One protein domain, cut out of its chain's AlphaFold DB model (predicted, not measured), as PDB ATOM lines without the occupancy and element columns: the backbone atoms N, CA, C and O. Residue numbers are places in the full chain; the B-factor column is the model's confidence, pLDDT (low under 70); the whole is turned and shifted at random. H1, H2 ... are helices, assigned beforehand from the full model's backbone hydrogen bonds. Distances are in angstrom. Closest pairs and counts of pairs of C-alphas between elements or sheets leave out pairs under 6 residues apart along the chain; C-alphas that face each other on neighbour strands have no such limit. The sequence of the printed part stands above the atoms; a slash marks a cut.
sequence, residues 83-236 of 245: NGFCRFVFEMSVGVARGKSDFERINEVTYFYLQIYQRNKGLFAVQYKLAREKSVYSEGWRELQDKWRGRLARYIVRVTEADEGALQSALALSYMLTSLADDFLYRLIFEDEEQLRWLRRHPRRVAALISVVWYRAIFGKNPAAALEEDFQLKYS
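AT A GLANCE: This is residues 83 to 236 of the 245 residues of the protein "HTH tetR-type domain-containing protein" of Hypericibacter terrae (UniProt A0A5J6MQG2). Two long helices, H4 and H5, cross as a lopsided X, their closest point near the last third of H4 and the first third of H5. H2 and H6 pack on each other beside this pair, H2 near the middle of the domain, while H1 runs side by side with the first half of H4, H3 lies across the beginning of H4, and H7 and H8 make a small corner beyond H6. The printed part has 154 residues with eight named helices, H1 to H8 in order along the chain, and no named strand, and the class is all helix, with mostly crossed packing. It is compact, with a radius of gyration of the C-alphas of 15.8 A, and its C-alphas span 43 by 41 by 25 A.

HOW THE PARTS SIT: H5, residues 164 to 191, has a kink of 27 degrees near residue 171. It touches the hub, H4, residues 136 to 159, opposite ways at a steep tilt of 53 degrees; of H4 only residues 149 to 157 take part, and the closest C-alphas, Ala 153 and Ala 170, are 4.7 A apart. H1, residues 83 to 92, touches residues 137 to 148 of H4 the same way at a shallow tilt of 25 degrees, closest at the C-alphas of Asn 83 and Gly 140, 4.5 A. Residues 127 to 131 of H3, which is residues 121 to 132, touch residues 137 to 142 of H4, about perpendicular at 86 degrees, with the closest C-alphas, Ala 131 and Ser 138, at 4.8 A. H6, residues 203 to 219, is close to H5 but not clearly touching, closest at the C-alphas of Leu 177 and Trp 214, 6.5 A. H2, residues 102 to 119, touches H6 opposite ways at a steep tilt of 38 degrees, closest at the C-alphas of Tyr 111 and Ala 207, 5.0 A. H8, residues 229 to 235, touches residues 204 to 209 of H6, closest at the C-alphas of Arg 205 and Tyr 235, 5.0 A. H7, residues 224 to 227, touches no helix. Every O i to N i+4 pair is within hydrogen-bond range in H1, H2, H3, H6 and H8, against 18 of 20 in H4 and 22 of 24 in H5; H7 is too short for such a pair.

IN THESE COORDINATES: H5 is 39.6 A from first to last C-alpha, H4 36.6 A, H2 26.0 A and H6 23.8 A. H1 begins at C-alpha 83 (-43.944, -24.327, 32.824), and H8 ends at C-alpha 235 (-54.216, 5.174, 17.907).

THE WHOLE: The two C-alphas farthest apart, those of Val 136 and Glu 229, are 48.7 A apart. The printed part has no cut, and H5 to H6 is a long link. Residues 226 to 236 are under 70 in pLDDT.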
ATOM      1  N   ASN A  83     -44.418 -23.815  34.109       95.44
ATOM      2  CA  ASN A  83     -43.944 -24.327  32.824       95.44
ATOM      3  C   ASN A  83     -45.122 -24.654  31.894       95.44
ATOM      4  O   ASN A  83     -45.071 -24.349  30.702       95.44
ATOM      5  N   GLY A  84     -46.201 -25.235  32.429       96.25
ATOM      6  CA  GLY A  84     -47.443 -25.461  31.691       96.25
ATOM      7  C   GLY A  84     -48.080 -24.157  31.216       96.25
ATOM      8  O   GLY A  84     -48.456 -24.060  30.051       96.25
ATOM      9  N   PHE A  85     -48.082 -23.126  32.061       96.81
ATOM     10  CA  PHE A  85     -48.537 -21.789  31.697       96.81
ATOM     11  C   PHE A  85     -47.707 -21.193  30.552       96.81
ATOM     12  O   PHE A  85     -48.262 -20.697  29.573       96.81
ATOM     13  N   CYS A  86     -46.377 -21.291  30.616       94.75
ATOM     14  CA  CYS A  86     -45.505 -20.813  29.541       94.75
ATOM     15  C   CYS A  86     -45.777 -21.545  28.213       94.75
ATOM     16  O   CYS A  86     -45.844 -20.906  27.161       94.75
ATOM     17  N   ARG A  87     -45.990 -22.870  28.248       93.94
ATOM     18  CA  ARG A  87     -46.387 -23.647  27.058       93.94
ATOM     19  C   ARG A  87     -47.737 -23.194  26.509       93.94
ATOM     20  O   ARG A  87     -47.830 -22.939  25.313       93.94
ATOM     21  N   PHE A  88     -48.731 -23.017  27.374       94.94
ATOM     22  CA  PHE A  88     -50.051 -22.515  26.998       94.94
ATOM     23  C   PHE A  88     -49.975 -21.166  26.273       94.94
ATOM     24  O   PHE A  88     -50.540 -21.011  25.190       94.94
ATOM     25  N   VAL A  89     -49.226 -20.203  26.820       93.00
ATOM     26  CA  VAL A  89     -49.035 -18.882  26.196       93.00
ATOM     27  C   VAL A  89     -48.423 -19.016  24.799       93.00
ATOM     28  O   VAL A  89     -48.866 -18.349  23.861       93.00
ATOM     29  N   PHE A  90     -47.423 -19.888  24.635       90.38
ATOM     30  CA  PHE A  90     -46.826 -20.149  23.329       90.38
ATOM     31  C   PHE A  90     -47.835 -20.759  22.351       90.38
ATOM     32  O   PHE A  90     -47.989 -20.245  21.244       90.38
ATOM     33  N   GLU A  91     -48.534 -21.821  22.747       91.00
ATOM     34  CA  GLU A  91     -49.494 -22.545  21.907       91.00
ATOM     35  C   GLU A  91     -50.632 -21.643  21.432       91.00
ATOM     36  O   GLU A  91     -50.920 -21.596  20.237       91.00
ATOM     37  N   MET A  92     -51.202 -20.842  22.333       90.00
ATOM     38  CA  MET A  92     -52.290 -19.919  22.003       90.00
ATOM     39  C   MET A  92     -51.867 -18.827  21.008       90.00
ATOM     40  O   MET A  92     -52.703 -18.277  20.298       90.00
ATOM     41  N   SER A  93     -50.571 -18.519  20.923       86.12
ATOM     42  CA  SER A  93     -50.045 -17.539  19.969       86.12
ATOM     43  C   SER A  93     -49.830 -18.079  18.553       86.12
ATOM     44  O   SER A  93     -49.551 -17.327  17.605       86.12
ATOM     45  N   VAL A  94     -49.864 -19.401  18.393       86.06
ATOM     46  CA  VAL A  94     -49.655 -20.040  17.100       86.06
ATOM     47  C   VAL A  94     -50.864 -19.734  16.220       86.06
ATOM     48  O   VAL A  94     -52.007 -19.966  16.585       86.06
ATOM     49  N   GLY A  95     -50.613 -19.191  15.028       83.75
ATOM     50  CA  GLY A  95     -51.661 -18.944  14.034       83.75
ATOM     51  C   GLY A  95     -52.445 -17.633  14.169       83.75
ATOM     52  O   GLY A  95     -53.082 -17.272  13.183       83.75
ATOM     53  N   VAL A  96     -52.326 -16.887  15.279       84.94
ATOM     54  CA  VAL A  96     -53.072 -15.629  15.559       84.94
ATOM     55  C   VAL A  96     -53.170 -14.685  14.355       84.94
ATOM     56  O   VAL A  96     -54.229 -14.141  14.072       84.94
ATOM     57  N   ALA A  97     -52.082 -14.523  13.604       82.81
ATOM     58  CA  ALA A  97     -52.001 -13.575  12.498       82.81
ATOM     59  C   ALA A  97     -51.680 -14.224  11.139       82.81
ATOM     60  O   ALA A  97     -50.944 -13.674  10.304       82.81
ATOM     61  N   ARG A  98     -52.175 -15.444  10.913       85.94
ATOM     62  CA  ARG A  98     -52.004 -16.137   9.629       85.94
ATOM     63  C   ARG A  98     -52.735 -15.378   8.513       85.94
ATOM     64  O   ARG A  98     -53.874 -14.969   8.682       85.94
ATOM     65  N   GLY A  99     -52.073 -15.197   7.367       86.25
ATOM     66  CA  GLY A  99     -52.662 -14.547   6.184       86.25
ATOM     67  C   GLY A  99     -52.773 -13.018   6.247       86.25
ATOM     68  O   GLY A  99     -53.225 -12.413   5.285       86.25
ATOM     69  N   LYS A 100     -52.343 -12.391   7.346       88.12
ATOM     70  CA  LYS A 100     -52.326 -10.932   7.516       88.12
ATOM     71  C   LYS A 100     -51.098 -10.283   6.873       88.12
ATOM     72  O   LYS A 100     -50.065 -10.955   6.731       88.12
ATOM     73  N   SER A 101     -51.195  -8.990   6.550       90.81
ATOM     74  CA  SER A 101     -50.040  -8.163   6.169       90.81
ATOM     75  C   SER A 101     -49.008  -8.091   7.303       90.81
ATOM     76  O   SER A 101     -49.292  -8.464   8.442       90.81
ATOM     77  N   ASP A 102     -47.790  -7.623   7.026       92.81
ATOM     78  CA  ASP A 102     -46.721  -7.627   8.033       92.81
ATOM     79  C   ASP A 102     -47.006  -6.714   9.230       92.81
ATOM     80  O   ASP A 102     -46.694  -7.081  10.363       92.81
ATOM     81  N   PHE A 103     -47.637  -5.555   9.007       90.44
ATOM     82  CA  PHE A 103     -48.025  -4.665  10.103       90.44
ATOM     83  C   PHE A 103     -49.160  -5.258  10.936       90.44
ATOM     84  O   PHE A 103     -49.020  -5.368  12.152       90.44
ATOM     85  N   GLU A 104     -50.248  -5.693  10.289       88.75
ATOM     86  CA  GLU A 104     -51.359  -6.362  10.977       88.75
ATOM     87  C   GLU A 104     -50.861  -7.580  11.751       88.75
ATOM     88  O   GLU A 104     -51.305  -7.834  12.863       88.75
ATOM     89  N   ARG A 105     -49.887  -8.320  11.211       91.00
ATOM     90  CA  ARG A 105     -49.322  -9.477  11.900       91.00
ATOM     91  C   ARG A 105     -48.630  -9.110  13.199       91.00
ATOM     92  O   ARG A 105     -48.848  -9.790  14.199       91.00
ATOM     93  N   ILE A 106     -47.797  -8.072  13.187       91.69
ATOM     94  CA  ILE A 106     -47.158  -7.575  14.409       91.69
ATOM     95  C   ILE A 106     -48.244  -7.080  15.374       91.69
ATOM     96  O   ILE A 106     -48.222  -7.444  16.546       91.69
ATOM     97  N   ASN A 107     -49.226  -6.328  14.875       90.56
ATOM     98  CA  ASN A 107     -50.283  -5.738  15.689       90.56
ATOM     99  C   ASN A 107     -51.195  -6.750  16.376       90.56
ATOM    100  O   ASN A 107     -51.346  -6.689  17.596       90.56
ATOM    101  N   GLU A 108     -51.734  -7.710  15.633       89.56
ATOM    102  CA  GLU A 108     -52.624  -8.742  16.166       89.56
ATOM    103  C   GLU A 108     -51.901  -9.633  17.177       89.56
ATOM    104  O   GLU A 108     -52.454  -9.963  18.222       89.56
ATOM    105  N   VAL A 109     -50.629  -9.973  16.932       90.44
ATOM    106  CA  VAL A 109     -49.833 -10.753  17.892       90.44
ATOM    107  C   VAL A 109     -49.555  -9.956  19.168       90.44
ATOM    108  O   VAL A 109     -49.690 -10.503  20.264       90.44
ATOM    109  N   THR A 110     -49.188  -8.675  19.063       91.62
ATOM    110  CA  THR A 110     -48.982  -7.815  20.239       91.62
ATOM    111  C   THR A 110     -50.282  -7.624  21.023       91.62
ATOM    112  O   THR A 110     -50.278  -7.697  22.253       91.62
ATOM    113  N   TYR A 111     -51.403  -7.412  20.335       90.88
ATOM    114  CA  TYR A 111     -52.704  -7.241  20.973       90.88
ATOM    115  C   TYR A 111     -53.186  -8.521  21.657       90.88
ATOM    116  O   TYR A 111     -53.596  -8.482  22.818       90.88
ATOM    117  N   PHE A 112     -53.040  -9.668  20.995       91.00
ATOM    118  CA  PHE A 112     -53.275 -10.978  21.590       91.00
ATOM    119  C   PHE A 112     -52.458 -11.169  22.877       91.00
ATOM    120  O   PHE A 112     -52.991 -11.627  23.887       91.00
ATOM    121  N   TYR A 113     -51.186 -10.761  22.882       89.00
ATOM    122  CA  TYR A 113     -50.340 -10.839  24.073       89.00
ATOM    123  C   TYR A 113     -50.875 -10.002  25.238       89.00
ATOM    124  O   TYR A 113     -50.870 -10.468  26.376       89.00
ATOM    125  N   LEU A 114     -51.389  -8.799  24.964       90.56
ATOM    126  CA  LEU A 114     -52.056  -7.969  25.973       90.56
ATOM    127  C   LEU A 114     -53.327  -8.630  26.512       90.56
ATOM    128  O   LEU A 114     -53.596  -8.547  27.709       90.56
ATOM    129  N   GLN A 115     -54.105  -9.297  25.659       90.50
ATOM    130  CA  GLN A 115     -55.298 -10.025  26.095       90.50
ATOM    131  C   GLN A 115     -54.931 -11.230  26.971       90.50
ATOM    132  O   GLN A 115     -55.483 -11.385  28.061       90.50
ATOM    133  N   ILE A 116     -53.967 -12.051  26.539       91.25
ATOM    134  CA  ILE A 116     -53.435 -13.178  27.320       91.25
ATOM    135  C   ILE A 116     -52.903 -12.698  28.666       91.25
ATOM    136  O   ILE A 116     -53.204 -13.303  29.695       91.25
ATOM    137  N   TYR A 117     -52.170 -11.590  28.671       89.00
ATOM    138  CA  TYR A 117     -51.705 -10.958  29.891       89.00
ATOM    139  C   TYR A 117     -52.873 -10.626  30.825       89.00
ATOM    140  O   TYR A 117     -52.868 -11.017  31.989       89.00
ATOM    141  N   GLN A 118     -53.891  -9.916  30.327       88.31
ATOM    142  CA  GLN A 118     -55.000  -9.439  31.159       88.31
ATOM    143  C   GLN A 118     -55.783 -10.591  31.785       88.31
ATOM    144  O   GLN A 118     -56.237 -10.475  32.920       88.31
ATOM    145  N   ARG A 119     -55.910 -11.706  31.062       92.00
ATOM    146  CA  ARG A 119     -56.610 -12.905  31.530       92.00
ATOM    147  C   ARG A 119     -55.806 -13.775  32.493       92.00
ATOM    148  O   ARG A 119     -56.394 -14.651  33.112       92.00
ATOM    149  N   ASN A 120     -54.495 -13.564  32.594       94.38
ATOM    150  CA  ASN A 120     -53.582 -14.381  33.402       94.38
ATOM    151  C   ASN A 120     -52.631 -13.494  34.220       94.38
ATOM    152  O   ASN A 120     -51.437 -13.787  34.347       94.38
ATOM    153  N   LYS A 121     -53.134 -12.348  34.699       91.88
ATOM    154  CA  LYS A 121     -52.302 -11.277  35.257       91.88
ATOM    155  C   LYS A 121     -51.450 -11.764  36.430       91.88
ATOM    156  O   LYS A 121     -50.276 -11.405  36.498       91.88
ATOM    157  N   GLY A 122     -52.016 -12.547  37.346       93.81
ATOM    158  CA  GLY A 122     -51.303 -13.016  38.531       93.81
ATOM    159  C   GLY A 122     -50.193 -13.997  38.186       93.81
ATOM    160  O   GLY A 122     -49.056 -13.830  38.630       93.81
ATOM    161  N   LEU A 123     -50.474 -14.948  37.293       95.31
ATOM    162  CA  LEU A 123     -49.464 -15.881  36.786       95.31
ATOM    163  C   LEU A 123     -48.310 -15.165  36.074       95.31
ATOM    164  O   LEU A 123     -47.146 -15.488  36.327       95.31
ATOM    165  N   PHE A 124     -48.591 -14.154  35.246       93.25
ATOM    166  CA  PHE A 124     -47.524 -13.327  34.679       93.25
ATOM    167  C   PHE A 124     -46.756 -12.570  35.767       93.25
ATOM    168  O   PHE A 124     -45.530 -12.547  35.706       93.25
ATOM    169  N   ALA A 125     -47.425 -11.984  36.767       91.44
ATOM    170  CA  ALA A 125     -46.755 -11.263  37.858       91.44
ATOM    171  C   ALA A 125     -45.731 -12.155  38.571       91.44
ATOM    172  O   ALA A 125     -44.575 -11.766  38.761       91.44
ATOM    173  N   VAL A 126     -46.156 -13.372  38.922       93.25
ATOM    174  CA  VAL A 126     -45.303 -14.396  39.528       93.25
ATOM    175  C   VAL A 126     -44.140 -14.728  38.606       93.25
ATOM    176  O   VAL A 126     -42.988 -14.697  39.043       93.25
ATOM    177  N   GLN A 127     -44.411 -14.993  37.329       91.56
ATOM    178  CA  GLN A 127     -43.368 -15.419  36.409       91.56
ATOM    179  C   GLN A 127     -42.330 -14.325  36.135       91.56
ATOM    180  O   GLN A 127     -41.133 -14.614  36.157       91.56
ATOM    181  N   TYR A 128     -42.752 -13.073  35.942       88.19
ATOM    182  CA  TYR A 128     -41.838 -11.939  35.777       88.19
ATOM    183  C   TYR A 128     -40.943 -11.766  37.006       88.19
ATOM    184  O   TYR A 128     -39.728 -11.607  36.861       88.19
ATOM    185  N   LYS A 129     -41.515 -11.839  38.214       88.50
ATOM    186  CA  LYS A 129     -40.745 -11.739  39.460       88.50
ATOM    187  C   LYS A 129     -39.706 -12.861  39.565       88.50
ATOM    188  O   LYS A 129     -38.514 -12.586  39.697       88.50
ATOM    189  N   LEU A 130     -40.139 -14.115  39.429       90.00
ATOM    190  CA  LEU A 130     -39.270 -15.289  39.569       90.00
ATOM    191  C   LEU A 130     -38.198 -15.371  38.470       90.00
ATOM    192  O   LEU A 130     -37.086 -15.840  38.725       90.00
ATOM    193  N   ALA A 131     -38.499 -14.895  37.258       86.38
ATOM    194  CA  ALA A 131     -37.527 -14.804  36.173       86.38
ATOM    195  C   ALA A 131     -36.420 -13.781  36.469       86.38
ATOM    196  O   ALA A 131     -35.244 -14.088  36.261       86.38
ATOM    197  N   ARG A 132     -36.765 -12.599  37.000       83.19
ATOM    198  CA  ARG A 132     -35.782 -11.564  37.386       83.19
ATOM    199  C   ARG A 132     -34.855 -12.034  38.505       83.19
ATOM    200  O   ARG A 132     -33.669 -11.719  38.485       83.19
ATOM    201  N   GLU A 133     -35.376 -12.830  39.430       87.75
ATOM    202  CA  GLU A 133     -34.617 -13.438  40.529       87.75
ATOM    203  C   GLU A 133     -33.788 -14.663  40.094       87.75
ATOM    204  O   GLU A 133     -33.103 -15.262  40.920       87.75
ATOM    205  N   LYS A 134     -33.826 -15.054  38.807       83.00
ATOM    206  CA  LYS A 134     -33.175 -16.268  38.270       83.00
ATOM    207  C   LYS A 134     -33.539 -17.534  39.059       83.00
ATOM    208  O   LYS A 134     -32.721 -18.434  39.230       83.00
ATOM    209  N   SER A 135     -34.781 -17.597  39.530       87.62
ATOM    210  CA  SER A 135     -35.288 -18.700  40.341       87.62
ATOM    211  C   SER A 135     -35.295 -20.029  39.574       87.62
ATOM    212  O   SER A 135     -35.321 -20.046  38.344       87.62
ATOM    213  N   VAL A 136     -35.368 -21.156  40.283       85.00
ATOM    214  CA  VAL A 136     -35.534 -22.496  39.684       85.00
ATOM    215  C   VAL A 136     -36.773 -22.599  38.778       85.00
ATOM    216  O   VAL A 136     -36.773 -23.360  37.821       85.00
ATOM    217  N   TYR A 137     -37.791 -21.759  38.998       88.62
ATOM    218  CA  TYR A 137     -39.021 -21.701  38.193       88.62
ATOM    219  C   TYR A 137     -38.894 -20.903  36.883       88.62
ATOM    220  O   TYR A 137     -39.876 -20.683  36.177       88.62
ATOM    221  N   SER A 138     -37.707 -20.386  36.565       86.50
ATOM    222  CA  SER A 138     -37.506 -19.505  35.406       86.50
ATOM    223  C   SER A 138     -37.223 -20.243  34.093       86.50
ATOM    224  O   SER A 138     -37.131 -19.600  33.049       86.50
ATOM    225  N   GLU A 139     -37.095 -21.571  34.120       87.62
ATOM    226  CA  GLU A 139     -36.769 -22.385  32.942       87.62
ATOM    227  C   GLU A 139     -37.824 -22.277  31.836       87.62
ATOM    228  O   GLU A 139     -37.491 -21.829  30.739       87.62
ATOM    229  N   GLY A 140     -39.098 -22.564  32.126       87.75
ATOM    230  CA  GLY A 140     -40.163 -22.466  31.123       87.75
ATOM    231  C   GLY A 140     -40.323 -21.059  30.542       87.75
ATOM    232  O   GLY A 140     -40.639 -20.908  29.363       87.75
ATOM    233  N   TRP A 141     -40.037 -20.021  31.333       89.69
ATOM    234  CA  TRP A 141     -40.044 -18.640  30.851       89.69
ATOM    235  C   TRP A 141     -38.887 -18.340  29.903       89.69
ATOM    236  O   TRP A 141     -39.106 -17.719  28.863       89.69
ATOM    237  N   ARG A 142     -37.670 -18.801  30.221       89.19
ATOM    238  CA  ARG A 142     -36.532 -18.694  29.297       89.19
ATOM    239  C   ARG A 142     -36.833 -19.411  27.990       89.19
ATOM    240  O   ARG A 142     -36.719 -18.796  26.938       89.19
ATOM    241  N   GLU A 143     -37.313 -20.652  28.055       91.06
ATOM    242  CA  GLU A 143     -37.679 -21.406  26.855       91.06
ATOM    243  C   GLU A 143     -38.748 -20.701  26.015       91.06
ATOM    244  O   GLU A 143     -38.644 -20.661  24.786       91.06
ATOM    245  N   LEU A 144     -39.783 -20.151  26.657       91.25
ATOM    246  CA  LEU A 144     -40.817 -19.365  25.989       91.25
ATOM    247  C   LEU A 144     -40.191 -18.174  25.258       91.25
ATOM    248  O   LEU A 144     -40.434 -17.997  24.061       91.25
ATOM    249  N   GLN A 145     -39.377 -17.377  25.952       91.12
ATOM    250  CA  GLN A 145     -38.743 -16.201  25.360       91.12
ATOM    251  C   GLN A 145     -37.784 -16.567  24.222       91.12
ATOM    252  O   GLN A 145     -37.802 -15.908  23.182       91.12
ATOM    253  N   ASP A 146     -36.999 -17.633  24.363       92.81
ATOM    254  CA  ASP A 146     -36.057 -18.083  23.338       92.81
ATOM    255  C   ASP A 146     -36.789 -18.574  22.081       92.81
ATOM    256  O   ASP A 146     -36.438 -18.193  20.959       92.81
ATOM    257  N   LYS A 147     -37.880 -19.338  22.242       92.25
ATOM    258  CA  LYS A 147     -38.747 -19.755  21.123       92.25
ATOM    259  C   LYS A 147     -39.341 -18.548  20.399       92.25
ATOM    260  O   LYS A 147     -39.335 -18.509  19.164       92.25
ATOM    261  N   TRP A 148     -39.825 -17.557  21.144       90.69
ATOM    262  CA  TRP A 148     -40.382 -16.327  20.581       90.69
ATOM    263  C   TRP A 148     -39.356 -15.497  19.827       90.69
ATOM    264  O   TRP A 148     -39.598 -15.129  18.676       90.69
ATOM    265  N   ARG A 149     -38.195 -15.246  20.433       94.62
ATOM    266  CA  ARG A 149     -37.108 -14.483  19.809       94.62
ATOM    267  C   ARG A 149     -36.559 -15.193  18.583       94.62
ATOM    268  O   ARG A 149     -36.381 -14.554  17.555       94.62
ATOM    269  N   GLY A 150     -36.395 -16.514  18.628       95.12
ATOM    270  CA  GLY A 150     -35.994 -17.297  17.460       95.12
ATOM    271  C   GLY A 150     -37.033 -17.261  16.331       95.12
ATOM    272  O   GLY A 150     -36.676 -17.202  15.153       95.12
ATOM    273  N   ARG A 151     -38.333 -17.274  16.657       92.69
ATOM    274  CA  ARG A 151     -39.415 -17.095  15.670       92.69
ATOM    275  C   ARG A 151     -39.384 -15.696  15.052       92.69
ATOM    276  O   ARG A 151     -39.510 -15.593  13.834       92.69
ATOM    277  N   LEU A 152     -39.201 -14.652  15.861       93.62
ATOM    278  CA  LEU A 152     -39.111 -13.266  15.396       93.62
ATOM    279  C   LEU A 152     -37.856 -13.031  14.542       93.62
ATOM    280  O   LEU A 152     -37.963 -12.441  13.476       93.62
ATOM    281  N   ALA A 153     -36.701 -13.568  14.932       96.94
ATOM    282  CA  ALA A 153     -35.456 -13.439  14.179       96.94
ATOM    283  C   ALA A 153     -35.577 -14.047  12.774       96.94
ATOM    284  O   ALA A 153     -35.298 -13.383  11.780       96.94
ATOM    285  N   ARG A 154     -36.086 -15.283  12.676       95.44
ATOM    286  CA  ARG A 154     -36.357 -15.934  11.381       95.44
ATOM    287  C   ARG A 154     -37.397 -15.180  10.560       95.44
ATOM    288  O   ARG A 154     -37.293 -15.118   9.339       95.44
ATOM    289  N   TYR A 155     -38.408 -14.621  11.224       94.06
ATOM    290  CA  TYR A 155     -39.390 -13.772  10.568       94.06
ATOM    291  C   TYR A 155     -38.736 -12.535   9.949       94.06
ATOM    292  O   TYR A 155     -38.982 -12.283   8.774       94.06
ATOM    293  N   ILE A 156     -37.893 -11.824  10.706       96.12
ATOM    294  CA  ILE A 156     -37.163 -10.631  10.262       96.12
ATOM    295  C   ILE A 156     -36.317 -10.962   9.035       96.12
ATOM    296  O   ILE A 156     -36.567 -10.372   7.992       96.12
ATOM    297  N   VAL A 157     -35.425 -11.961   9.120       96.94
ATOM    298  CA  VAL A 157     -34.561 -12.376   7.993       96.94
ATOM    299  C   VAL A 157     -35.382 -12.603   6.723       96.94
ATOM    300  O   VAL A 157     -35.042 -12.097   5.658       96.94
ATOM    301  N   ARG A 158     -36.511 -13.310   6.848       95.12
ATOM    302  CA  ARG A 158     -37.393 -13.613   5.719       95.12
ATOM    303  C   ARG A 158     -38.054 -12.368   5.123       95.12
ATOM    304  O   ARG A 158     -38.109 -12.259   3.906       95.12
ATOM    305  N   VAL A 159     -38.633 -11.484   5.940       93.81
ATOM    306  CA  VAL A 159     -39.407 -10.330   5.428       93.81
ATOM    307  C   VAL A 159     -38.536  -9.167   4.971       93.81
ATOM    308  O   VAL A 159     -39.012  -8.319   4.224       93.81
ATOM    309  N   THR A 160     -37.280  -9.117   5.413       93.88
ATOM    310  CA  THR A 160     -36.291  -8.154   4.920       93.88
ATOM    311  C   THR A 160     -35.465  -8.704   3.761       93.88
ATOM    312  O   THR A 160     -34.569  -8.003   3.305       93.88
ATOM    313  N   GLU A 161     -35.717  -9.947   3.330       94.00
ATOM    314  CA  GLU A 161     -34.946 -10.646   2.289       94.00
ATOM    315  C   GLU A 161     -33.427 -10.633   2.564       94.00
ATOM    316  O   GLU A 161     -32.608 -10.556   1.651       94.00
ATOM    317  N   ALA A 162     -33.048 -10.686   3.846       92.94
ATOM    318  CA  ALA A 162     -31.647 -10.703   4.253       92.94
ATOM    319  C   ALA A 162     -31.041 -12.100   4.054       92.94
ATOM    320  O   ALA A 162     -31.749 -13.109   4.068       92.94
ATOM    321  N   ASP A 163     -29.718 -12.169   3.913       91.94
ATOM    322  CA  ASP A 163     -29.005 -13.443   3.864       91.94
ATOM    323  C   ASP A 163     -29.074 -14.192   5.209       91.94
ATOM    324  O   ASP A 163     -29.284 -13.601   6.271       91.94
ATOM    325  N   GLU A 164     -28.876 -15.515   5.190       85.06
ATOM    326  CA  GLU A 164     -28.922 -16.336   6.413       85.06
ATOM    327  C   GLU A 164     -27.857 -15.940   7.450       85.06
ATOM    328  O   GLU A 164     -28.066 -16.131   8.653       85.06
ATOM    329  N   GLY A 165     -26.746 -15.333   7.018       90.88
ATOM    330  CA  GLY A 165     -25.710 -14.796   7.901       90.88
ATOM    331  C   GLY A 165     -26.218 -13.663   8.797       90.88
ATOM    332  O   GLY A 165     -25.700 -13.472   9.901       90.88
ATOM    333  N   ALA A 166     -27.298 -12.981   8.406       94.56
ATOM    334  CA  ALA A 166     -27.938 -11.941   9.203       94.56
ATOM    335  C   ALA A 166     -28.737 -12.474  10.409       94.56
ATOM    336  O   ALA A 166     -29.201 -11.676  11.229       94.56
ATOM    337  N   LEU A 167     -28.896 -13.797  10.574       95.81
ATOM    338  CA  LEU A 167     -29.715 -14.384  11.645       95.81
ATOM    339  C   LEU A 167     -29.276 -13.946  13.050       95.81
ATOM    340  O   LEU A 167     -30.128 -13.704  13.903       95.81
ATOM    341  N   GLN A 168     -27.970 -13.809  13.296       95.62
ATOM    342  CA  GLN A 168     -27.458 -13.352  14.596       95.62
ATOM    343  C   GLN A 168     -27.834 -11.890  14.874       95.62
ATOM    344  O   GLN A 168     -28.288 -11.562  15.971       95.62
ATOM    345  N   SER A 169     -27.736 -11.020  13.866       96.06
ATOM    346  CA  SER A 169     -28.174  -9.625  13.981       96.06
ATOM    347  C   SER A 169     -29.692  -9.514  14.142       96.06
ATOM    348  O   SER A 169     -30.170  -8.742  14.973       96.06
ATOM    349  N   ALA A 170     -30.468 -10.330  13.423       97.12
ATOM    350  CA  ALA A 170     -31.921 -10.409  13.582       97.12
ATOM    351  C   ALA A 170     -32.324 -10.932  14.972       97.12
ATOM    352  O   ALA A 170     -33.322 -10.486  15.548       97.12
ATOM    353  N   LEU A 171     -31.541 -11.851  15.542       97.12
ATOM    354  CA  LEU A 171     -31.728 -12.321  16.910       97.12
ATOM    355  C   LEU A 171     -31.446 -11.203  17.914       97.12
ATOM    356  O   LEU A 171     -32.295 -10.949  18.767       97.12
ATOM    357  N   ALA A 172     -30.336 -10.475  17.779       97.00
ATOM    358  CA  ALA A 172     -30.041  -9.312  18.618       97.00
ATOM    359  C   ALA A 172     -31.153  -8.247  18.542       97.00
ATOM    360  O   ALA A 172     -31.618  -7.762  19.575       97.00
ATOM    361  N   LEU A 173     -31.664  -7.950  17.339       96.56
ATOM    362  CA  LEU A 173     -32.823  -7.071  17.154       96.56
ATOM    363  C   LEU A 173     -34.073  -7.609  17.863       96.56
ATOM    364  O   LEU A 173     -34.770  -6.856  18.539       96.56
ATOM    365  N   SER A 174     -34.322  -8.915  17.791       96.94
ATOM    366  CA  SER A 174     -35.434  -9.558  18.500       96.94
ATOM    367  C   SER A 174     -35.312  -9.413  20.021       96.94
ATOM    368  O   SER A 174     -36.319  -9.162  20.686       96.94
ATOM    369  N   TYR A 175     -34.103  -9.515  20.588       95.88
ATOM    370  CA  TYR A 175     -33.859  -9.220  22.006       95.88
ATOM    371  C   TYR A 175     -34.191  -7.767  22.347       95.88
ATOM    372  O   TYR A 175     -34.927  -7.536  23.303       95.88
ATOM    373  N   MET A 176     -33.707  -6.795  21.570       96.56
ATOM    374  CA  MET A 176     -33.993  -5.374  21.811       96.56
ATOM    375  C   MET A 176     -35.497  -5.065  21.762       96.56
ATOM    376  O   MET A 176     -36.034  -4.470  22.695       96.56
ATOM    377  N   LEU A 177     -36.191  -5.515  20.711       95.19
ATOM    378  CA  LEU A 177     -37.621  -5.256  20.512       95.19
ATOM    379  C   LEU A 177     -38.485  -5.876  21.614       95.19
ATOM    380  O   LEU A 177     -39.359  -5.204  22.166       95.19
ATOM    381  N   THR A 178     -38.220  -7.141  21.953       93.00
ATOM    382  CA  THR A 178     -38.957  -7.839  23.018       93.00
ATOM    383  C   THR A 178     -38.668  -7.248  24.389       93.00
ATOM    384  O   THR A 178     -39.601  -7.082  25.159       93.00
ATOM    385  N   SER A 179     -37.426  -6.853  24.679       92.56
ATOM    386  CA  SER A 179     -37.071  -6.263  25.978       92.56
ATOM    387  C   SER A 179     -37.717  -4.892  26.182       92.56
ATOM    388  O   SER A 179     -38.210  -4.608  27.270       92.56
ATOM    389  N   LEU A 180     -37.769  -4.064  25.131       92.81
ATOM    390  CA  LEU A 180     -38.472  -2.780  25.163       92.81
ATOM    391  C   LEU A 180     -39.966  -2.974  25.439       92.81
ATOM    392  O   LEU A 180     -40.535  -2.257  26.258       92.81
ATOM    393  N   ALA A 181     -40.598  -3.947  24.775       91.50
ATOM    394  CA  ALA A 181     -42.004  -4.252  25.010       91.50
ATOM    395  C   ALA A 181     -42.237  -4.836  26.413       91.50
ATOM    396  O   ALA A 181     -43.137  -4.374  27.105       91.50
ATOM    397  N   ASP A 182     -41.425  -5.799  26.851       88.69
ATOM    398  CA  ASP A 182     -41.549  -6.449  28.159       88.69
ATOM    399  C   ASP A 182     -41.452  -5.436  29.309       88.69
ATOM    400  O   ASP A 182     -42.327  -5.424  30.173       88.69
ATOM    401  N   ASP A 183     -40.437  -4.562  29.315       90.12
ATOM    402  CA  ASP A 183     -40.269  -3.553  30.375       90.12
ATOM    403  C   ASP A 183     -41.402  -2.516  30.352       90.12
ATOM    404  O   ASP A 183     -41.995  -2.212  31.388       90.12
ATOM    405  N   PHE A 184     -41.780  -2.036  29.162       91.19
ATOM    406  CA  PHE A 184     -42.881  -1.086  29.014       91.19
ATOM    407  C   PHE A 184     -44.217  -1.659  29.508       91.19
ATOM    408  O   PHE A 184     -44.944  -1.002  30.255       91.19
ATOM    409  N   LEU A 185     -44.543  -2.896  29.123       88.69
ATOM    410  CA  LEU A 185     -45.758  -3.574  29.573       88.69
ATOM    411  C   LEU A 185     -45.707  -3.888  31.068       88.69
ATOM    412  O   LEU A 185     -46.731  -3.787  31.746       88.69
ATOM    413  N   TYR A 186     -44.530  -4.221  31.601       87.31
ATOM    414  CA  TYR A 186     -44.362  -4.450  33.028       87.31
ATOM    415  C   TYR A 186     -44.718  -3.194  33.839       87.31
ATOM    416  O   TYR A 186     -45.580  -3.259  34.720       87.31
ATOM    417  N   ARG A 187     -44.149  -2.039  33.475       89.19
ATOM    418  CA  ARG A 187     -44.442  -0.735  34.099       89.19
ATOM    419  C   ARG A 187     -45.911  -0.347  33.974       89.19
ATOM    420  O   ARG A 187     -46.559   0.018  34.954       89.19
ATOM    421  N   LEU A 188     -46.457  -0.479  32.765       87.75
ATOM    422  CA  LEU A 188     -47.831  -0.097  32.457       87.75
ATOM    423  C   LEU A 188     -48.860  -0.913  33.249       87.75
ATOM    424  O   LEU A 188     -49.907  -0.378  33.623       87.75
ATOM    425  N   ILE A 189     -48.611  -2.209  33.460       83.75
ATOM    426  CA  ILE A 189     -49.656  -3.113  33.943       83.75
ATOM    427  C   ILE A 189     -49.434  -3.625  35.375       83.75
ATOM    428  O   ILE A 189     -50.420  -3.885  36.086       83.75
ATOM    429  N   PHE A 190     -48.183  -3.733  35.829       83.75
ATOM    430  CA  PHE A 190     -47.857  -4.152  37.197       83.75
ATOM    431  C   PHE A 190     -47.462  -3.003  38.117       83.75
ATOM    432  O   PHE A 190     -47.929  -2.995  39.252       83.75
ATOM    433  N   GLU A 191     -46.640  -2.055  37.661       84.69
ATOM    434  CA  GLU A 191     -46.146  -0.972  38.530       84.69
ATOM    435  C   GLU A 191     -47.140   0.192  38.670       84.69
ATOM    436  O   GLU A 191     -47.017   0.994  39.590       84.69
ATOM    437  N   ASP A 192     -48.160   0.256  37.804       79.94
ATOM    438  CA  ASP A 192     -49.186   1.310  37.792       79.94
ATOM    439  C   ASP A 192     -48.594   2.731  37.796       79.94
ATOM    440  O   ASP A 192     -49.091   3.634  38.481       79.94
ATOM    441  N   GLU A 193     -47.524   2.921  37.013       86.75
ATOM    442  CA  GLU A 193     -46.851   4.211  36.865       86.75
ATOM    443  C   GLU A 193     -47.850   5.305  36.472       86.75
ATOM    444  O   GLU A 193     -48.557   5.203  35.462       86.75
ATOM    445  N   GLU A 194     -47.889   6.378  37.264       89.06
ATOM    446  CA  GLU A 194     -48.854   7.470  37.127       89.06
ATOM    447  C   GLU A 194     -48.865   8.059  35.709       89.06
ATOM    448  O   GLU A 194     -49.930   8.280  35.128       89.06
ATOM    449  N   GLN A 195     -47.680   8.214  35.120       88.00
ATOM    450  CA  GLN A 195     -47.454   8.766  33.785       88.00
ATOM    451  C   GLN A 195     -48.025   7.881  32.666       88.00
ATOM    452  O   GLN A 195     -48.304   8.376  31.570       88.00
ATOM    453  N   LEU A 196     -48.222   6.584  32.921       87.94
ATOM    454  CA  LEU A 196     -48.678   5.597  31.939       87.94
ATOM    455  C   LEU A 196     -50.142   5.174  32.136       87.94
ATOM    456  O   LEU A 196     -50.731   4.579  31.230       87.94
ATOM    457  N   ARG A 197     -50.778   5.506  33.271       85.94
ATOM    458  CA  ARG A 197     -52.144   5.052  33.623       85.94
ATOM    459  C   ARG A 197     -53.193   5.308  32.549       85.94
ATOM    460  O   ARG A 197     -54.099   4.496  32.366       85.94
ATOM    461  N   TRP A 198     -53.084   6.420  31.832       84.19
ATOM    462  CA  TRP A 198     -54.032   6.778  30.778       84.19
ATOM    463  C   TRP A 198     -54.039   5.757  29.625       84.19
ATOM    464  O   TRP A 198     -55.091   5.540  29.034       84.19
ATOM    465  N   LEU A 199     -52.928   5.059  29.347       85.88
ATOM    466  CA  LEU A 199     -52.856   3.998  28.328       85.88
ATOM    467  C   LEU A 199     -53.466   2.673  28.780       85.88
ATOM    468  O   LEU A 199     -53.865   1.860  27.945       85.88
ATOM    469  N   ARG A 200     -53.578   2.444  30.091       81.75
ATOM    470  CA  ARG A 200     -53.992   1.157  30.663       81.75
ATOM    471  C   ARG A 200     -55.389   0.723  30.210       81.75
ATOM    472  O   ARG A 200     -55.653  -0.470  30.089       81.75
ATOM    473  N   ARG A 201     -56.276   1.684  29.931       82.50
ATOM    474  CA  ARG A 201     -57.645   1.443  29.440       82.50
ATOM    475  C   ARG A 201     -57.739   1.282  27.917       82.50
ATOM    476  O   ARG A 201     -58.834   1.090  27.400       82.50
ATOM    477  N   HIS A 202     -56.617   1.334  27.200       85.38
ATOM    478  CA  HIS A 202     -56.577   1.322  25.737       85.38
ATOM    479  C   HIS A 202     -55.607   0.258  25.189       85.38
ATOM    480  O   HIS A 202     -54.632   0.599  24.517       85.38
ATOM    481  N   PRO A 203     -55.855  -1.047  25.413       85.94
ATOM    482  CA  PRO A 203     -54.925  -2.106  25.014       85.94
ATOM    483  C   PRO A 203     -54.670  -2.169  23.498       85.94
ATOM    484  O   PRO A 203     -53.542  -2.417  23.086       85.94
ATOM    485  N   ARG A 204     -55.659  -1.861  22.647       85.38
ATOM    486  CA  ARG A 204     -55.437  -1.767  21.189       85.38
ATOM    487  C   ARG A 204     -54.472  -0.644  20.818       85.38
ATOM    488  O   ARG A 204     -53.609  -0.824  19.966       85.38
ATOM    489  N   ARG A 205     -54.562   0.494  21.515       85.38
ATOM    490  CA  ARG A 205     -53.636   1.619  21.340       85.38
ATOM    491  C   ARG A 205     -52.228   1.266  21.794       85.38
ATOM    492  O   ARG A 205     -51.274   1.582  21.093       85.38
ATOM    493  N   VAL A 206     -52.099   0.575  22.922       88.38
ATOM    494  CA  VAL A 206     -50.813   0.058  23.408       88.38
ATOM    495  C   VAL A 206     -50.188  -0.884  22.377       88.38
ATOM    496  O   VAL A 206     -49.028  -0.696  22.015       88.38
ATOM    497  N   ALA A 207     -50.963  -1.836  21.846       90.12
ATOM    498  CA  ALA A 207     -50.496  -2.729  20.792       90.12
ATOM    499  C   ALA A 207     -50.039  -1.947  19.558       90.12
ATOM    500  O   ALA A 207     -48.910  -2.125  19.118       90.12
ATOM    501  N   ALA A 208     -50.861  -1.026  19.051       87.44
ATOM    502  CA  ALA A 208     -50.531  -0.194  17.895       87.44
ATOM    503  C   ALA A 208     -49.227   0.598  18.076       87.44
ATOM    504  O   ALA A 208     -48.390   0.597  17.172       87.44
ATOM    505  N   LEU A 209     -49.013   1.217  19.241       87.75
ATOM    506  CA  LEU A 209     -47.784   1.958  19.542       87.75
ATOM    507  C   LEU A 209     -46.544   1.057  19.475       87.75
ATOM    508  O   LEU A 209     -45.582   1.391  18.780       87.75
ATOM    509  N   ILE A 210     -46.585  -0.104  20.136       91.50
ATOM    510  CA  ILE A 210     -45.492  -1.086  20.107       91.50
ATOM    511  C   ILE A 210     -45.257  -1.571  18.670       91.50
ATOM    512  O   ILE A 210     -44.119  -1.601  18.200       91.50
ATOM    513  N   SER A 211     -46.325  -1.892  17.937       92.06
ATOM    514  CA  SER A 211     -46.230  -2.416  16.573       92.06
ATOM    515  C   SER A 211     -45.649  -1.416  15.585       92.06
ATOM    516  O   SER A 211     -44.898  -1.824  14.706       92.06
ATOM    517  N   VAL A 212     -45.943  -0.119  15.716       89.38
ATOM    518  CA  VAL A 212     -45.331   0.917  14.868       89.38
ATOM    519  C   VAL A 212     -43.828   1.004  15.119       89.38
ATOM    520  O   VAL A 212     -43.060   1.065  14.159       89.38
ATOM    521  N   VAL A 213     -43.392   0.968  16.384       90.12
ATOM    522  CA  VAL A 213     -41.961   0.965  16.738       90.12
ATOM    523  C   VAL A 213     -41.268  -0.259  16.144       90.12
ATOM    524  O   VAL A 213     -40.243  -0.123  15.477       90.12
ATOM    525  N   TRP A 214     -41.855  -1.443  16.319       94.31
ATOM    526  CA  TRP A 214     -41.307  -2.689  15.787       94.31
ATOM    527  C   TRP A 214     -41.270  -2.690  14.259       94.31
ATOM    528  O   TRP A 214     -40.249  -3.037  13.674       94.31
ATOM    529  N   TYR A 215     -42.346  -2.255  13.601       93.19
ATOM    530  CA  TYR A 215     -42.411  -2.195  12.143       93.19
ATOM    531  C   TYR A 215     -41.336  -1.263  11.578       93.19
ATOM    532  O   TYR A 215     -40.615  -1.642  10.661       93.19
ATOM    533  N   ARG A 216     -41.157  -0.070  12.156       91.31
ATOM    534  CA  ARG A 216     -40.097   0.856  11.734       91.31
ATOM    535  C   ARG A 216     -38.704   0.275  11.943       91.31
ATOM    536  O   ARG A 216     -37.868   0.409  11.060       91.31
ATOM    537  N   ALA A 217     -38.466  -0.383  13.075       93.38
ATOM    538  CA  ALA A 217     -37.178  -1.003  13.365       93.38
ATOM    539  C   ALA A 217     -36.844  -2.158  12.405       93.38
ATOM    540  O   ALA A 217     -35.680  -2.357  12.079       93.38
ATOM    541  N   ILE A 218     -37.854  -2.906  11.948       94.75
ATOM    542  CA  ILE A 218     -37.674  -4.049  11.041       94.75
ATOM    543  C   ILE A 218     -37.582  -3.600   9.576       94.75
ATOM    544  O   ILE A 218     -36.737  -4.093   8.839       94.75
ATOM    545  N   PHE A 219     -38.448  -2.679   9.144       92.75
ATOM    546  CA  PHE A 219     -38.621  -2.330   7.728       92.75
ATOM    547  C   PHE A 219     -38.020  -0.976   7.330       92.75
ATOM    548  O   PHE A 219     -38.051  -0.627   6.152       92.75
ATOM    549  N   GLY A 220     -37.548  -0.171   8.286       90.12
ATOM    550  CA  GLY A 220     -36.980   1.157   8.027       90.12
ATOM    551  C   GLY A 220     -37.978   2.192   7.492       90.12
ATOM    552  O   GLY A 220     -37.568   3.240   7.006       90.12
ATOM    553  N   LYS A 221     -39.287   1.916   7.548       87.50
ATOM    554  CA  LYS A 221     -40.345   2.776   6.993       87.50
ATOM    555  C   LYS A 221     -41.605   2.783   7.854       87.50
ATOM    556  O   LYS A 221     -41.780   1.948   8.742       87.50
ATOM    557  N   ASN A 222     -42.505   3.719   7.570       84.38
ATOM    558  CA  ASN A 222     -43.823   3.772   8.200       84.38
ATOM    559  C   ASN A 222     -44.753   2.678   7.643       84.38
ATOM    560  O   ASN A 222     -44.766   2.464   6.428       84.38
ATOM    561  N   PRO A 223     -45.553   1.999   8.488       84.94
ATOM    562  CA  PRO A 223     -46.590   1.103   7.993       84.94
ATOM    563  C   PRO A 223     -47.716   1.916   7.344       84.94
ATOM    564  O   PRO A 223     -48.116   2.946   7.885       84.94
ATOM    565  N   ALA A 224     -48.245   1.439   6.212       77.56
ATOM    566  CA  ALA A 224     -49.304   2.129   5.467       77.56
ATOM    567  C   ALA A 224     -50.535   2.416   6.341       77.56
ATOM    568  O   ALA A 224     -51.005   3.545   6.372       77.56
ATOM    569  N   ALA A 225     -50.954   1.434   7.148       72.06
ATOM    570  CA  ALA A 225     -52.063   1.576   8.090       72.06
ATOM    571  C   ALA A 225     -51.856   2.716   9.098       72.06
ATOM    572  O   ALA A 225     -52.817   3.342   9.519       72.06
ATOM    573  N   ALA A 226     -50.611   3.031   9.477       66.06
ATOM    574  CA  ALA A 226     -50.381   4.144  10.388       66.06
ATOM    575  C   ALA A 226     -50.600   5.507   9.720       66.06
ATOM    576  O   ALA A 226     -50.864   6.474  10.421       66.06
ATOM    577  N   LEU A 227     -50.530   5.591   8.390       64.25
ATOM    578  CA  LEU A 227     -50.785   6.815   7.628       64.25
ATOM    579  C   LEU A 227     -52.286   7.090   7.427       64.25
ATOM    580  O   LEU A 227     -52.635   8.176   6.973       64.25
ATOM    581  N   GLU A 228     -53.163   6.138   7.756       65.81
ATOM    582  CA  GLU A 228     -54.614   6.288   7.626       65.81
ATOM    583  C   GLU A 228     -55.183   7.226   8.700       65.81
ATOM    584  O   GLU A 228     -54.771   7.199   9.864       65.81
ATOM    585  N   GLU A 229     -56.166   8.046   8.320       60.09
ATOM    586  CA  GLU A 229     -56.775   9.051   9.201       60.09
ATOM    587  C   GLU A 229     -57.441   8.410  10.428       60.09
ATOM    588  O   GLU A 229     -57.240   8.857  11.556       60.09
ATOM    589  N   ASP A 230     -58.118   7.276  10.242       66.31
ATOM    590  CA  ASP A 230     -58.710   6.507  11.338       66.31
ATOM    591  C   ASP A 230     -57.658   5.980  12.320       66.31
ATOM    592  O   ASP A 230     -57.885   5.977  13.531       66.31
ATOM    593  N   PHE A 231     -56.480   5.569  11.839       67.31
ATOM    594  CA  PHE A 231     -55.384   5.167  12.718       67.31
ATOM    595  C   PHE A 231     -54.817   6.369  13.474       67.31
ATOM    596  O   PHE A 231     -54.544   6.270  14.676       67.31
ATOM    597  N   GLN A 232     -54.669   7.513  12.799       61.53
ATOM    598  CA  GLN A 232     -54.237   8.754  13.438       61.53
ATOM    599  C   GLN A 232     -55.189   9.161  14.562       61.53
ATOM    600  O   GLN A 232     -54.741   9.448  15.670       61.53
ATOM    601  N   LEU A 233     -56.492   9.107  14.314       60.88
ATOM    602  CA  LEU A 233     -57.514   9.502  15.278       60.88
ATOM    603  C   LEU A 233     -57.668   8.493  16.426       60.88
ATOM    604  O   LEU A 233     -57.831   8.894  17.579       60.88
ATOM    605  N   LYS A 234     -57.609   7.184  16.142       62.09
ATOM    606  CA  LYS A 234     -57.844   6.126  17.145       62.09
ATOM    607  C   LYS A 234     -56.606   5.753  17.957       62.09
ATOM    608  O   LYS A 234     -56.718   5.424  19.140       62.09
ATOM    609  N   TYR A 235     -55.428   5.768  17.335       63.50
ATOM    610  CA  TYR A 235     -54.216   5.174  17.907       63.50
ATOM    611  C   TYR A 235     -53.045   6.151  18.028       63.50
ATOM    612  O   TYR A 235     -52.180   5.951  18.891       63.50
ATOM    613  N   SER A 236     -53.022   7.238  17.253       55.44
ATOM    614  CA  SER A 236     -51.962   8.241  17.342       55.44
ATOM    615  C   SER A 236     -52.303   9.363  18.330       55.44
ATOM    616  O   SER A 236     -53.402   9.894  18.399       55.44
TER     617      SER A 236